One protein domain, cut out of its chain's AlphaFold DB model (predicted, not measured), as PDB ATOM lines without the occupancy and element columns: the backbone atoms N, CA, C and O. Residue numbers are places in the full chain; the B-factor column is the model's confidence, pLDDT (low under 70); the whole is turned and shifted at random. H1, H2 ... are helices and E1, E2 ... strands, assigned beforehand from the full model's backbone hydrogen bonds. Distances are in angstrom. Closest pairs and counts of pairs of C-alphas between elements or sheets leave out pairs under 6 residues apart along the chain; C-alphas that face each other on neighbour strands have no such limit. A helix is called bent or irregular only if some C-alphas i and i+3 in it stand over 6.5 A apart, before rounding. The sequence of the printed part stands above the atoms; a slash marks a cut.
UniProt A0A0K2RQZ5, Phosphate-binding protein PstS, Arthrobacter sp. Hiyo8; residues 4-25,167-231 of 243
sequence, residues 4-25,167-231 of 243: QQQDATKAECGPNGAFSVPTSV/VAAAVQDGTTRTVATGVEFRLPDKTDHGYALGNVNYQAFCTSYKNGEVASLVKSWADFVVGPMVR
ATOM      1  N   GLN A   4       0.050 -48.296  39.260       85.56
ATOM      2  CA  GLN A   4       0.614 -48.851  40.492       85.56
ATOM      3  C   GLN A   4       0.774 -47.791  41.595       85.56
ATOM      4  O   GLN A   4       0.460 -48.053  42.753       85.56
ATOM      5  N   GLN A   5       1.245 -46.586  41.249       86.69
ATOM      6  CA  GLN A   5       1.332 -45.476  42.206       86.69
ATOM      7  C   GLN A   5      -0.057 -45.036  42.677       86.69
ATOM      8  O   GLN A   5      -0.228 -44.729  43.848       86.69
ATOM      9  N   GLN A   6      -1.048 -45.023  41.783       88.31
ATOM     10  CA  GLN A   6      -2.444 -44.747  42.125       88.31
ATOM     11  C   GLN A   6      -2.994 -45.764  43.123       88.31
ATOM     12  O   GLN A   6      -3.483 -45.376  44.183       88.31
ATOM     13  N   ASP A   7      -2.830 -47.055  42.849       90.00
ATOM     14  CA  ASP A   7      -3.297 -48.113  43.745       90.00
ATOM     15  C   ASP A   7      -2.637 -48.043  45.127       90.00
ATOM     16  O   ASP A   7      -3.328 -48.173  46.137       90.00
ATOM     17  N   ALA A   8      -1.338 -47.737  45.188       91.19
ATOM     18  CA  ALA A   8      -0.616 -47.578  46.449       91.19
ATOM     19  C   ALA A   8      -1.186 -46.459  47.343       91.19
ATOM     20  O   ALA A   8      -1.076 -46.535  48.564       91.19
ATOM     21  N   THR A   9      -1.827 -45.436  46.766       92.69
ATOM     22  CA  THR A   9      -2.418 -44.333  47.547       92.69
ATOM     23  C   THR A   9      -3.800 -44.643  48.112       92.69
ATOM     24  O   THR A   9      -4.250 -43.940  49.015       92.69
ATOM     25  N   LYS A  10      -4.486 -45.687  47.629       91.38
ATOM     26  CA  LYS A  10      -5.874 -45.975  48.027       91.38
ATOM     27  C   LYS A  10      -6.023 -46.316  49.507       91.38
ATOM     28  O   LYS A  10      -7.065 -46.027  50.092       91.38
ATOM     29  N   ALA A  11      -4.987 -46.900  50.112       89.75
ATOM     30  CA  ALA A  11      -4.974 -47.217  51.538       89.75
ATOM     31  C   ALA A  11      -5.169 -45.962  52.410       89.75
ATOM     32  O   ALA A  11      -5.915 -46.003  53.386       89.75
ATOM     33  N   GLU A  12      -4.568 -44.841  52.000       88.81
ATOM     34  CA  GLU A  12      -4.608 -43.574  52.738       88.81
ATOM     35  C   GLU A  12      -5.707 -42.631  52.228       88.81
ATOM     36  O   GLU A  12      -6.420 -42.011  53.014       88.81
ATOM     37  N   CYS A  13      -5.887 -42.548  50.906       91.19
ATOM     38  CA  CYS A  13      -6.778 -41.582  50.258       91.19
ATOM     39  C   CYS A  13      -8.176 -42.125  49.920       91.19
ATOM     40  O   CYS A  13      -9.006 -41.400  49.369       91.19
ATOM     41  N   GLY A  14      -8.456 -43.392  50.232       90.06
ATOM     42  CA  GLY A  14      -9.720 -44.048  49.910       90.06
ATOM     43  C   GLY A  14      -9.784 -44.598  48.476       90.06
ATOM     44  O   GLY A  14      -8.794 -44.575  47.743       90.06
ATOM     45  N   PRO A  15     -10.951 -45.111  48.040       88.88
ATOM     46  CA  PRO A  15     -11.075 -45.916  46.818       88.88
ATOM     47  C   PRO A  15     -10.692 -45.176  45.529       88.88
ATOM     48  O   PRO A  15     -10.275 -45.812  44.561       88.88
ATOM     49  N   ASN A  16     -10.789 -43.845  45.533       86.00
ATOM     50  CA  ASN A  16     -10.448 -42.994  44.393       86.00
ATOM     51  C   ASN A  16      -8.945 -42.675  44.297       86.00
ATOM     52  O   ASN A  16      -8.523 -42.099  43.300       86.00
ATOM     53  N   GLY A  17      -8.146 -43.051  45.303       91.12
ATOM     54  CA  GLY A  17      -6.721 -42.733  45.362       91.12
ATOM     55  C   GLY A  17      -6.437 -41.237  45.539       91.12
ATOM     56  O   GLY A  17      -7.325 -40.429  45.819       91.12
ATOM     57  N   ALA A  18      -5.163 -40.878  45.419       93.56
ATOM     58  CA  ALA A  18      -4.702 -39.497  45.449       93.56
ATOM     59  C   ALA A  18      -4.826 -38.830  44.073       93.56
ATOM     60  O   ALA A  18      -4.708 -39.479  43.032       93.56
ATOM     61  N   PHE A  19      -4.942 -37.505  44.056       91.19
ATOM     62  CA  PHE A  19      -4.665 -36.706  42.866       91.19
ATOM     63  C   PHE A  19      -3.235 -36.157  42.927       91.19
ATOM     64  O   PHE A  19      -2.737 -35.826  43.999       91.19
ATOM     65  N   SER A  20      -2.560 -36.062  41.780       91.31
ATOM     66  CA  SER A  20      -1.197 -35.529  41.684       91.31
ATOM     67  C   SER A  20      -1.142 -34.185  40.976       91.31
ATOM     68  O   SER A  20      -1.807 -33.991  39.962       91.31
ATOM     69  N   VAL A  21      -0.302 -33.282  41.469       90.69
ATOM     70  CA  VAL A  21      -0.055 -31.968  40.862       90.69
ATOM     71  C   VAL A  21       1.445 -31.742  40.676       90.69
ATOM     72  O   VAL A  21       2.229 -32.166  41.532       90.69
ATOM     73  N   PRO A  22       1.871 -31.118  39.566       90.81
ATOM     74  CA  PRO A  22       3.272 -30.803  39.335       90.81
ATOM     75  C   PRO A  22       3.698 -29.678  40.280       90.81
ATOM     76  O   PRO A  22       3.003 -28.672  40.402       90.81
ATOM     77  N   THR A  23       4.842 -29.837  40.942       89.56
ATOM     78  CA  THR A  23       5.321 -28.864  41.940       89.56
ATOM     79  C   THR A  23       6.662 -28.244  41.590       89.56
ATOM     80  O   THR A  23       6.944 -27.122  41.990       89.56
ATOM     81  N   SER A  24       7.523 -28.961  40.870       88.31
ATOM     82  CA  SER A  24       8.843 -28.447  40.501       88.31
ATOM     83  C   SER A  24       9.415 -29.167  39.288       88.31
ATOM     84  O   SER A  24       8.960 -30.249  38.917       88.31
ATOM     85  N   VAL A  25      10.450 -28.579  38.692       91.88
ATOM     86  CA  VAL A  25      11.281 -29.226  37.674       91.88
ATOM     87  C   VAL A  25      12.690 -29.373  38.230       91.88
ATOM     88  O   VAL A  25      13.320 -28.384  38.600       91.88
ATOM     89  N   VAL A 167      15.501 -22.429  32.365       94.94
ATOM     90  CA  VAL A 167      14.536 -23.471  32.760       94.94
ATOM     91  C   VAL A 167      13.146 -22.865  32.966       94.94
ATOM     92  O   VAL A 167      12.165 -23.437  32.499       94.94
ATOM     93  N   ALA A 168      13.040 -21.700  33.611       92.38
ATOM     94  CA  ALA A 168      11.767 -21.005  33.789       92.38
ATOM     95  C   ALA A 168      11.137 -20.603  32.446       92.38
ATOM     96  O   ALA A 168       9.933 -20.780  32.278       92.38
ATOM     97  N   ALA A 169      11.940 -20.144  31.484       93.56
ATOM     98  CA  ALA A 169      11.488 -19.868  30.124       93.56
ATOM     99  C   ALA A 169      10.911 -21.125  29.451       93.56
ATOM    100  O   ALA A 169       9.773 -21.110  28.993       93.56
ATOM    101  N   ALA A 170      11.616 -22.264  29.513       94.44
ATOM    102  CA  ALA A 170      11.077 -23.532  29.005       94.44
ATOM    103  C   ALA A 170       9.777 -23.955  29.711       94.44
ATOM    104  O   ALA A 170       8.896 -24.545  29.094       94.44
ATOM    105  N   VAL A 171       9.641 -23.674  31.011       93.31
ATOM    106  CA  VAL A 171       8.418 -23.985  31.763       93.31
ATOM    107  C   VAL A 171       7.232 -23.127  31.308       93.31
ATOM    108  O   VAL A 171       6.109 -23.627  31.304       93.31
ATOM    109  N   GLN A 172       7.454 -21.871  30.908       91.50
ATOM    110  CA  GLN A 172       6.398 -20.989  30.389       91.50
ATOM    111  C   GLN A 172       5.816 -21.489  29.061       91.50
ATOM    112  O   GLN A 172       4.615 -21.357  28.845       91.50
ATOM    113  N   ASP A 173       6.645 -22.128  28.237       91.00
ATOM    114  CA  ASP A 173       6.250 -22.751  26.967       91.00
ATOM    115  C   ASP A 173       5.637 -24.158  27.141       91.00
ATOM    116  O   ASP A 173       5.213 -24.795  26.174       91.00
ATOM    117  N   GLY A 174       5.627 -24.688  28.367       91.25
ATOM    118  CA  GLY A 174       5.109 -26.019  28.664       91.25
ATOM    119  C   GLY A 174       3.583 -26.103  28.615       91.25
ATOM    120  O   GLY A 174       2.859 -25.119  28.758       91.25
ATOM    121  N   THR A 175       3.069 -27.321  28.461       93.06
ATOM    122  CA  THR A 175       1.624 -27.580  28.376       93.06
ATOM    123  C   THR A 175       1.115 -28.298  29.615       93.06
ATOM    124  O   THR A 175       1.749 -29.249  30.082       93.06
ATOM    125  N   THR A 176      -0.064 -27.909  30.102       91.50
ATOM    126  CA  THR A 176      -0.784 -28.629  31.157       91.50
ATOM    127  C   THR A 176      -1.960 -29.418  30.595       91.50
ATOM    128  O   THR A 176      -2.601 -29.020  29.622       91.50
ATOM    129  N   ARG A 177      -2.272 -30.546  31.232       92.00
ATOM    130  CA  ARG A 177      -3.456 -31.353  30.933       92.00
ATOM    131  C   ARG A 177      -4.096 -31.823  32.228       92.00
ATOM    132  O   ARG A 177      -3.436 -32.447  33.053       92.00
ATOM    133  N   THR A 178      -5.386 -31.555  32.393       92.06
ATOM    134  CA  THR A 178      -6.150 -32.109  33.517       92.06
ATOM    135  C   THR A 178      -6.561 -33.538  33.189       92.06
ATOM    136  O   THR A 178      -7.048 -33.822  32.094       92.06
ATOM    137  N   VAL A 179      -6.351 -34.440  34.140       89.62
ATOM    138  CA  VAL A 179      -6.723 -35.853  34.075       89.62
ATOM    139  C   VAL A 179      -7.541 -36.220  35.308       89.62
ATOM    140  O   VAL A 179      -7.555 -35.490  36.295       89.62
ATOM    141  N   ALA A 180      -8.211 -37.375  35.285       88.19
ATOM    142  CA  ALA A 180      -9.021 -37.832  36.421       88.19
ATOM    143  C   ALA A 180      -8.227 -37.894  37.741       88.19
ATOM    144  O   ALA A 180      -8.782 -37.719  38.818       88.19
ATOM    145  N   THR A 181      -6.916 -38.117  37.647       88.06
ATOM    146  CA  THR A 181      -5.993 -38.285  38.769       88.06
ATOM    147  C   THR A 181      -5.098 -37.063  39.013       88.06
ATOM    148  O   THR A 181      -4.045 -37.182  39.642       88.06
ATOM    149  N   GLY A 182      -5.495 -35.878  38.533       90.12
ATOM    150  CA  GLY A 182      -4.837 -34.601  38.826       90.12
ATOM    151  C   GLY A 182      -4.435 -33.804  37.585       90.12
ATOM    152  O   GLY A 182      -5.177 -33.739  36.609       90.12
ATOM    153  N   VAL A 183      -3.271 -33.162  37.624       90.44
ATOM    154  CA  VAL A 183      -2.750 -32.331  36.529       90.44
ATOM    155  C   VAL A 183      -1.427 -32.907  36.065       90.44
ATOM    156  O   VAL A 183      -0.562 -33.214  36.878       90.44
ATOM    157  N   GLU A 184      -1.255 -33.028  34.759       90.50
ATOM    158  CA  GLU A 184       0.018 -33.342  34.127       90.50
ATOM    159  C   GLU A 184       0.618 -32.073  33.534       90.50
ATOM    160  O   GLU A 184      -0.092 -31.257  32.945       90.50
ATOM    161  N   PHE A 185       1.930 -31.920  33.670       92.38
ATOM    162  CA  PHE A 185       2.699 -30.876  33.009       92.38
ATOM    163  C   PHE A 185       3.769 -31.510  32.131       92.38
ATOM    164  O   PHE A 185       4.447 -32.461  32.537       92.38
ATOM    165  N   ARG A 186       3.930 -30.957  30.931       92.25
ATOM    166  CA  ARG A 186       4.937 -31.383  29.968       92.25
ATOM    167  C   ARG A 186       5.798 -30.198  29.568       92.25
ATOM    168  O   ARG A 186       5.271 -29.176  29.133       92.25
ATOM    169  N   LEU A 187       7.112 -30.367  29.693       92.00
ATOM    170  CA  LEU A 187       8.075 -29.450  29.088       92.00
ATOM    171  C   LEU A 187       7.906 -29.457  27.555       92.00
ATOM    172  O   LEU A 187       7.495 -30.482  26.997       92.00
ATOM    173  N   PRO A 188       8.188 -28.334  26.878       92.00
ATOM    174  CA  PRO A 188       8.057 -28.239  25.430       92.00
ATOM    175  C   PRO A 188       9.068 -29.159  24.728       92.00
ATOM    176  O   PRO A 188      10.223 -29.249  25.141       92.00
ATOM    177  N   ASP A 189       8.664 -29.800  23.625       84.00
ATOM    178  CA  ASP A 189       9.595 -30.578  22.778       84.00
ATOM    179  C   ASP A 189      10.592 -29.689  22.036       84.00
ATOM    180  O   ASP A 189      11.674 -30.129  21.644       84.00
ATOM    181  N   LYS A 190      10.188 -28.447  21.766       82.62
ATOM    182  CA  LYS A 190      10.960 -27.464  21.017       82.62
ATOM    183  C   LYS A 190      10.869 -26.128  21.725       82.62
ATOM    184  O   LYS A 190       9.780 -25.670  22.047       82.62
ATOM    185  N   THR A 191      12.020 -25.513  21.914       85.38
ATOM    186  CA  THR A 191      12.178 -24.142  22.386       85.38
ATOM    187  C   THR A 191      13.494 -23.635  21.807       85.38
ATOM    188  O   THR A 191      14.418 -24.424  21.602       85.38
ATOM    189  N   ASP A 192      13.562 -22.354  21.477       81.88
ATOM    190  CA  ASP A 192      14.753 -21.685  20.944       81.88
ATOM    191  C   ASP A 192      15.460 -20.812  21.995       81.88
ATOM    192  O   ASP A 192      16.553 -20.303  21.739       81.88
ATOM    193  N   HIS A 193      14.865 -20.677  23.184       83.31
ATOM    194  CA  HIS A 193      15.343 -19.821  24.271       83.31
ATOM    195  C   HIS A 193      15.293 -20.497  25.658       83.31
ATOM    196  O   HIS A 193      15.960 -20.043  26.591       83.31
ATOM    197  N   GLY A 194      14.547 -21.597  25.802       93.56
ATOM    198  CA  GLY A 194      14.397 -22.349  27.044       93.56
ATOM    199  C   GLY A 194      15.337 -23.555  27.168       93.56
ATOM    200  O   GLY A 194      15.754 -24.164  26.187       93.56
ATOM    201  N   TYR A 195      15.657 -23.942  28.403       96.25
ATOM    202  CA  TYR A 195      16.397 -25.167  28.713       96.25
ATOM    203  C   TYR A 195      15.417 -26.278  29.116       96.25
ATOM    204  O   TYR A 195      15.100 -26.455  30.294       96.25
ATOM    205  N   ALA A 196      14.906 -27.016  28.128       95.81
ATOM    206  CA  ALA A 196      13.834 -28.002  28.296       95.81
ATOM    207  C   ALA A 196      14.346 -29.431  28.584       95.81
ATOM    208  O   ALA A 196      13.824 -30.407  28.050       95.81
ATOM    209  N   LEU A 197      15.372 -29.570  29.431       96.88
ATOM    210  CA  LEU A 197      15.879 -30.867  29.889       96.88
ATOM    211  C   LEU A 197      15.771 -30.981  31.414       96.88
ATOM    212  O   LEU A 197      16.519 -30.359  32.171       96.88
ATOM    213  N   GLY A 198      14.830 -31.802  31.870       94.94
ATOM    214  CA  GLY A 198      14.602 -32.036  33.288       94.94
ATOM    215  C   GLY A 198      13.494 -33.044  33.559       94.94
ATOM    216  O   GLY A 198      12.819 -33.520  32.648       94.94
ATOM    217  N   ASN A 199      13.312 -33.353  34.837       93.75
ATOM    218  CA  ASN A 199      12.217 -34.176  35.330       93.75
ATOM    219  C   ASN A 199      11.189 -33.305  36.061       93.75
ATOM    220  O   ASN A 199      11.557 -32.495  36.913       93.75
ATOM    221  N   VAL A 200       9.908 -33.496  35.753       92.38
ATOM    222  CA  VAL A 200       8.800 -32.832  36.448       92.38
ATOM    223  C   VAL A 200       8.459 -33.646  37.693       92.38
ATOM    224  O   VAL A 200       8.097 -34.818  37.601       92.38
ATOM    225  N   ASN A 201       8.566 -33.027  38.865       90.94
ATOM    226  CA  ASN A 201       8.211 -33.647  40.133       90.94
ATOM    227  C   ASN A 201       6.757 -33.346  40.480       90.94
ATOM    228  O   ASN A 201       6.258 -32.243  40.241       90.94
ATOM    229  N   TYR A 202       6.106 -34.330  41.091       91.00
ATOM    230  CA  TYR A 202       4.701 -34.272  41.458       91.00
ATOM    231  C   TYR A 202       4.535 -34.521  42.952       91.00
ATOM    232  O   TYR A 202       5.215 -35.380  43.515       91.00
ATOM    233  N   GLN A 203       3.586 -33.821  43.567       90.44
ATOM    234  CA  GLN A 203       3.073 -34.160  44.891       90.44
ATOM    235  C   GLN A 203       1.679 -34.766  44.761       90.44
ATOM    236  O   GLN A 203       0.900 -34.358  43.898       90.44
ATOM    237  N   ALA A 204       1.392 -35.759  45.599       91.06
ATOM    238  CA  ALA A 204       0.117 -36.456  45.638       91.06
ATOM    239  C   ALA A 204      -0.662 -36.051  46.893       91.06
ATOM    240  O   ALA A 204      -0.103 -36.019  47.988       91.06
ATOM    241  N   PHE A 205      -1.951 -35.773  46.728       91.06
ATOM    242  CA  PHE A 205      -2.852 -35.318  47.781       91.06
ATOM    243  C   PHE A 205      -4.136 -36.150  47.771       91.06
ATOM    244  O   PHE A 205      -4.631 -36.535  46.712       91.06
ATOM    245  N   CYS A 206      -4.700 -36.422  48.945       92.25
ATOM    246  CA  CYS A 206      -6.008 -37.055  49.050       92.25
ATOM    247  C   CYS A 206      -7.108 -36.003  48.872       92.25
ATOM    248  O   CYS A 206      -6.977 -34.865  49.320       92.25
ATOM    249  N   THR A 207      -8.231 -36.388  48.268       87.25
ATOM    250  CA  THR A 207      -9.420 -35.519  48.172       87.25
ATOM    251  C   THR A 207     -10.124 -35.334  49.517       87.25
ATOM    252  O   THR A 207     -10.872 -34.378  49.698       87.25
ATOM    253  N   SER A 208      -9.879 -36.236  50.468       86.75
ATOM    254  CA  SER A 208     -10.378 -36.158  51.837       86.75
ATOM    255  C   SER A 208      -9.397 -36.817  52.806       86.75
ATOM    256  O   SER A 208      -8.655 -37.721  52.424       86.75
ATOM    257  N   TYR A 209      -9.412 -36.365  54.059       87.81
ATOM    258  CA  TYR A 209      -8.621 -36.924  55.154       87.81
ATOM    259  C   TYR A 209      -9.548 -37.221  56.331       87.81
ATOM    260  O   TYR A 209     -10.446 -36.435  56.627       87.81
ATOM    261  N   LYS A 210      -9.324 -38.345  57.022       87.50
ATOM    262  CA  LYS A 210     -10.146 -38.744  58.181       87.50
ATOM    263  C   LYS A 210     -10.005 -37.780  59.364       87.50
ATOM    264  O   LYS A 210     -10.955 -37.591  60.114       87.50
ATOM    265  N   ASN A 211      -8.819 -37.197  59.536       90.75
ATOM    266  CA  ASN A 211      -8.521 -36.237  60.595       90.75
ATOM    267  C   ASN A 211      -8.567 -34.806  60.027       90.75
ATOM    268  O   ASN A 211      -7.840 -34.488  59.084       90.75
ATOM    269  N   GLY A 212      -9.409 -33.948  60.612       90.44
ATOM    270  CA  GLY A 212      -9.601 -32.561  60.168       90.44
ATOM    271  C   GLY A 212      -8.398 -31.635  60.399       90.44
ATOM    272  O   GLY A 212      -8.179 -30.714  59.611       90.44
ATOM    273  N   GLU A 213      -7.577 -31.891  61.419       92.94
ATOM    274  CA  GLU A 213      -6.330 -31.151  61.655       92.94
ATOM    275  C   GLU A 213      -5.295 -31.492  60.581       92.94
ATOM    276  O   GLU A 213      -4.693 -30.597  59.988       92.94
ATOM    277  N   VAL A 214      -5.164 -32.781  60.245       90.00
ATOM    278  CA  VAL A 214      -4.311 -33.237  59.133       90.00
ATOM    279  C   VAL A 214      -4.807 -32.661  57.810       90.00
ATOM    280  O   VAL A 214      -3.999 -32.165  57.028       90.00
ATOM    281  N   ALA A 215      -6.122 -32.657  57.571       90.38
ATOM    282  CA  ALA A 215      -6.707 -32.041  56.381       90.38
ATOM    283  C   ALA A 215      -6.319 -30.558  56.261       90.38
ATOM    284  O   ALA A 215      -5.926 -30.098  55.190       90.38
ATOM    285  N   SER A 216      -6.396 -29.822  57.373       91.38
ATOM    286  CA  SER A 216      -6.065 -28.395  57.429       91.38
ATOM    287  C   SER A 216      -4.575 -28.144  57.190       91.38
ATOM    288  O   SER A 216      -4.220 -27.258  56.413       91.38
ATOM    289  N   LEU A 217      -3.705 -28.958  57.793       92.25
ATOM    290  CA  LEU A 217      -2.259 -28.879  57.597       92.25
ATOM    291  C   LEU A 217      -1.867 -29.187  56.149       92.25
ATOM    292  O   LEU A 217      -1.108 -28.433  55.543       92.25
ATOM    293  N   VAL A 218      -2.404 -30.268  55.573       90.94
ATOM    294  CA  VAL A 218      -2.103 -30.654  54.190       90.94
ATOM    295  C   VAL A 218      -2.614 -29.607  53.209       90.94
ATOM    296  O   VAL A 218      -1.900 -29.278  52.266       90.94
ATOM    297  N   LYS A 219      -3.805 -29.043  53.437       88.06
ATOM    298  CA  LYS A 219      -4.318 -27.947  52.612       88.06
ATOM    299  C   LYS A 219      -3.396 -26.727  52.673       88.06
ATOM    300  O   LYS A 219      -3.017 -26.217  51.627       88.06
ATOM    301  N   SER A 220      -2.981 -26.312  53.872       88.94
ATOM    302  CA  SER A 220      -2.040 -25.197  54.055       88.94
ATOM    303  C   SER A 220      -0.705 -25.445  53.338       88.94
ATOM    304  O   SER A 220      -0.197 -24.576  52.632       88.94
ATOM    305  N   TRP A 221      -0.164 -26.663  53.442       87.56
ATOM    306  CA  TRP A 221       1.040 -27.059  52.715       87.56
ATOM    307  C   TRP A 221       0.841 -27.049  51.195       87.56
ATOM    308  O   TRP A 221       1.694 -26.531  50.479       87.56
ATOM    309  N   ALA A 222      -0.278 -27.582  50.694       86.19
ATOM    310  CA  ALA A 222      -0.612 -27.575  49.271       86.19
ATOM    311  C   ALA A 222      -0.715 -26.139  48.732       86.19
ATOM    312  O   ALA A 222      -0.128 -25.828  47.695       86.19
ATOM    313  N   ASP A 223      -1.383 -25.252  49.473       84.88
ATOM    314  CA  ASP A 223      -1.489 -23.829  49.147       84.88
ATOM    315  C   ASP A 223      -0.112 -23.147  49.163       84.88
ATOM    316  O   ASP A 223       0.171 -22.316  48.303       84.88
ATOM    317  N   PHE A 224       0.785 -23.528  50.078       82.31
ATOM    318  CA  PHE A 224       2.159 -23.030  50.087       82.31
ATOM    319  C   PHE A 224       2.949 -23.505  48.859       82.31
ATOM    320  O   PHE A 224       3.500 -22.674  48.144       82.31
ATOM    321  N   VAL A 225       2.993 -24.816  48.581       79.38
ATOM    322  CA  VAL A 225       3.876 -25.390  47.542       79.38
ATOM    323  C   VAL A 225       3.377 -25.213  46.109       79.38
ATOM    324  O   VAL A 225       4.192 -25.174  45.188       79.38
ATOM    325  N   VAL A 226       2.060 -25.126  45.908       77.00
ATOM    326  CA  VAL A 226       1.427 -24.963  44.585       77.00
ATOM    327  C   VAL A 226       0.979 -23.518  44.358       77.00
ATOM    328  O   VAL A 226       0.869 -23.069  43.215       77.00
ATOM    329  N   GLY A 227       0.705 -22.778  45.433       66.12
ATOM    330  CA  GLY A 227       0.174 -21.429  45.346       66.12
ATOM    331  C   GLY A 227       1.183 -20.389  44.848       66.12
ATOM    332  O   GLY A 227       2.386 -20.635  44.724       66.12
ATOM    333  N   PRO A 228       0.701 -19.164  44.583       56.00
ATOM    334  CA  PRO A 228       1.511 -18.078  44.033       56.00
ATOM    335  C   PRO A 228       2.691 -17.669  44.930       56.00
ATOM    336  O   PRO A 228       3.626 -17.033  44.447       56.00
ATOM    337  N   MET A 229       2.692 -18.061  46.209       38.56
ATOM    338  CA  MET A 229       3.761 -17.742  47.151       38.56
ATOM    339  C   MET A 229       5.102 -18.368  46.727       38.56
ATOM    340  O   MET A 229       6.106 -17.659  46.717       38.56
ATOM    341  N   VAL A 230       5.134 -19.610  46.221       48.50
ATOM    342  CA  VAL A 230       6.368 -20.225  45.680       48.50
ATOM    343  C   VAL A 230       6.887 -19.523  44.423       48.50
ATOM    344  O   VAL A 230       8.099 -19.428  44.245       48.50
ATOM    345  N   ARG A 231       6.014 -18.929  43.594       46.62
ATOM    346  CA  ARG A 231       6.454 -18.071  42.471       46.62
ATOM    347  C   ARG A 231       7.157 -16.788  42.938       46.62
ATOM    348  O   ARG A 231       7.882 -16.191  42.150       46.62
TER     349      ARG A 231
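What this domain is: This is residues 4 to 25 and 167 to 231 of the 243 residues of the protein "Phosphate-binding protein PstS" of Arthrobacter sp. Hiyo8 (UniProt A0A0K2RQZ5). A ribbon of two long strands, E1 and E4, runs through the middle, with helix H3 lengthwise over one side of it and the hairpin E2 and E3 beside E1. H1 sits on the other side from H3, at the end of the ribbon where E1 begins and E4 ends, while H2 and the loop of residues 187 to 197 lie toward the opposite end. The printed part has 87 residues, in the order H1, E1, H2, E2, E3, E4, H3, H4; the class is mixed, with two antiparallel sheets, E1 - E4 and E2 - E3. The whole is loose, with a radius of gyration of the C-alphas of 15.0 A, and elongated, with spans of 48 by 30 by 17 A.

Where its parts are: E1 is residues 18 to 25, 20.5 A from first to last C-alpha, and E4 is residues 198 to 206, 26.4 A; C-alpha 18 is at (-4.702, -39.497, 45.449) and C-alpha 206 at (-6.008, -37.055, 49.050). E2 is residues 175 to 179, 13.1 A, and E3 residues 182 to 186, 13.6 A. H3 is residues 212 to 226, 20.5 A, beginning at C-alpha 212 at (-9.601, -32.561, 60.168). H1 is residues 4 to 13, 14.2 A, H2 residues 167 to 172, 8.8 A, and H4 residues 228 to 231, 5.2 A.

How they stand to each other: E1 and E4 are antiparallel at 150 degrees, with N 19 and O 205 2.8 A apart and N 203 and O 21 3.0 A apart, within hydrogen-bond range. The closest C-alphas of E1 and E3 are those of Phe 19 and Gly 182, 4.6 A apart. E2 and E3 are an antiparallel hairpin at 155 degrees, with N 177 and O 184 2.9 A apart, within hydrogen-bond range. The closest C-alphas of H3 and E1 are those of Thr 23 and Val 226, 6.1 A apart. The closest C-alphas of H1 and E4 are those of Cys 13 and Cys 206, 4.7 A apart. H3 and H4 are close but not clearly touching, with the C-alphas of Phe 224 and Val 230 6.7 A apart. H1 and H3 are apart, and so are H2 and E4. H1 is irregular, but only just: C-alphas 8 and 11 are 6.7 A apart. Each O i to N i+4 pair is within hydrogen-bond range in H2 and H3; in H1 3 of 6 are, and H4 is too short for such a pair.

The domain as a whole: The two C-alphas farthest apart, those of Asp 192 and Asn 211, are 48.2 A apart. Residues 26 to 166 are not printed, and C-alphas 25 and 167 are 8.2 A apart across the cut. The link from E3 to E4 is long, with 11 residues. The mean pLDDT of the printed part is 87.7, and residues 227 to 231 are under 70.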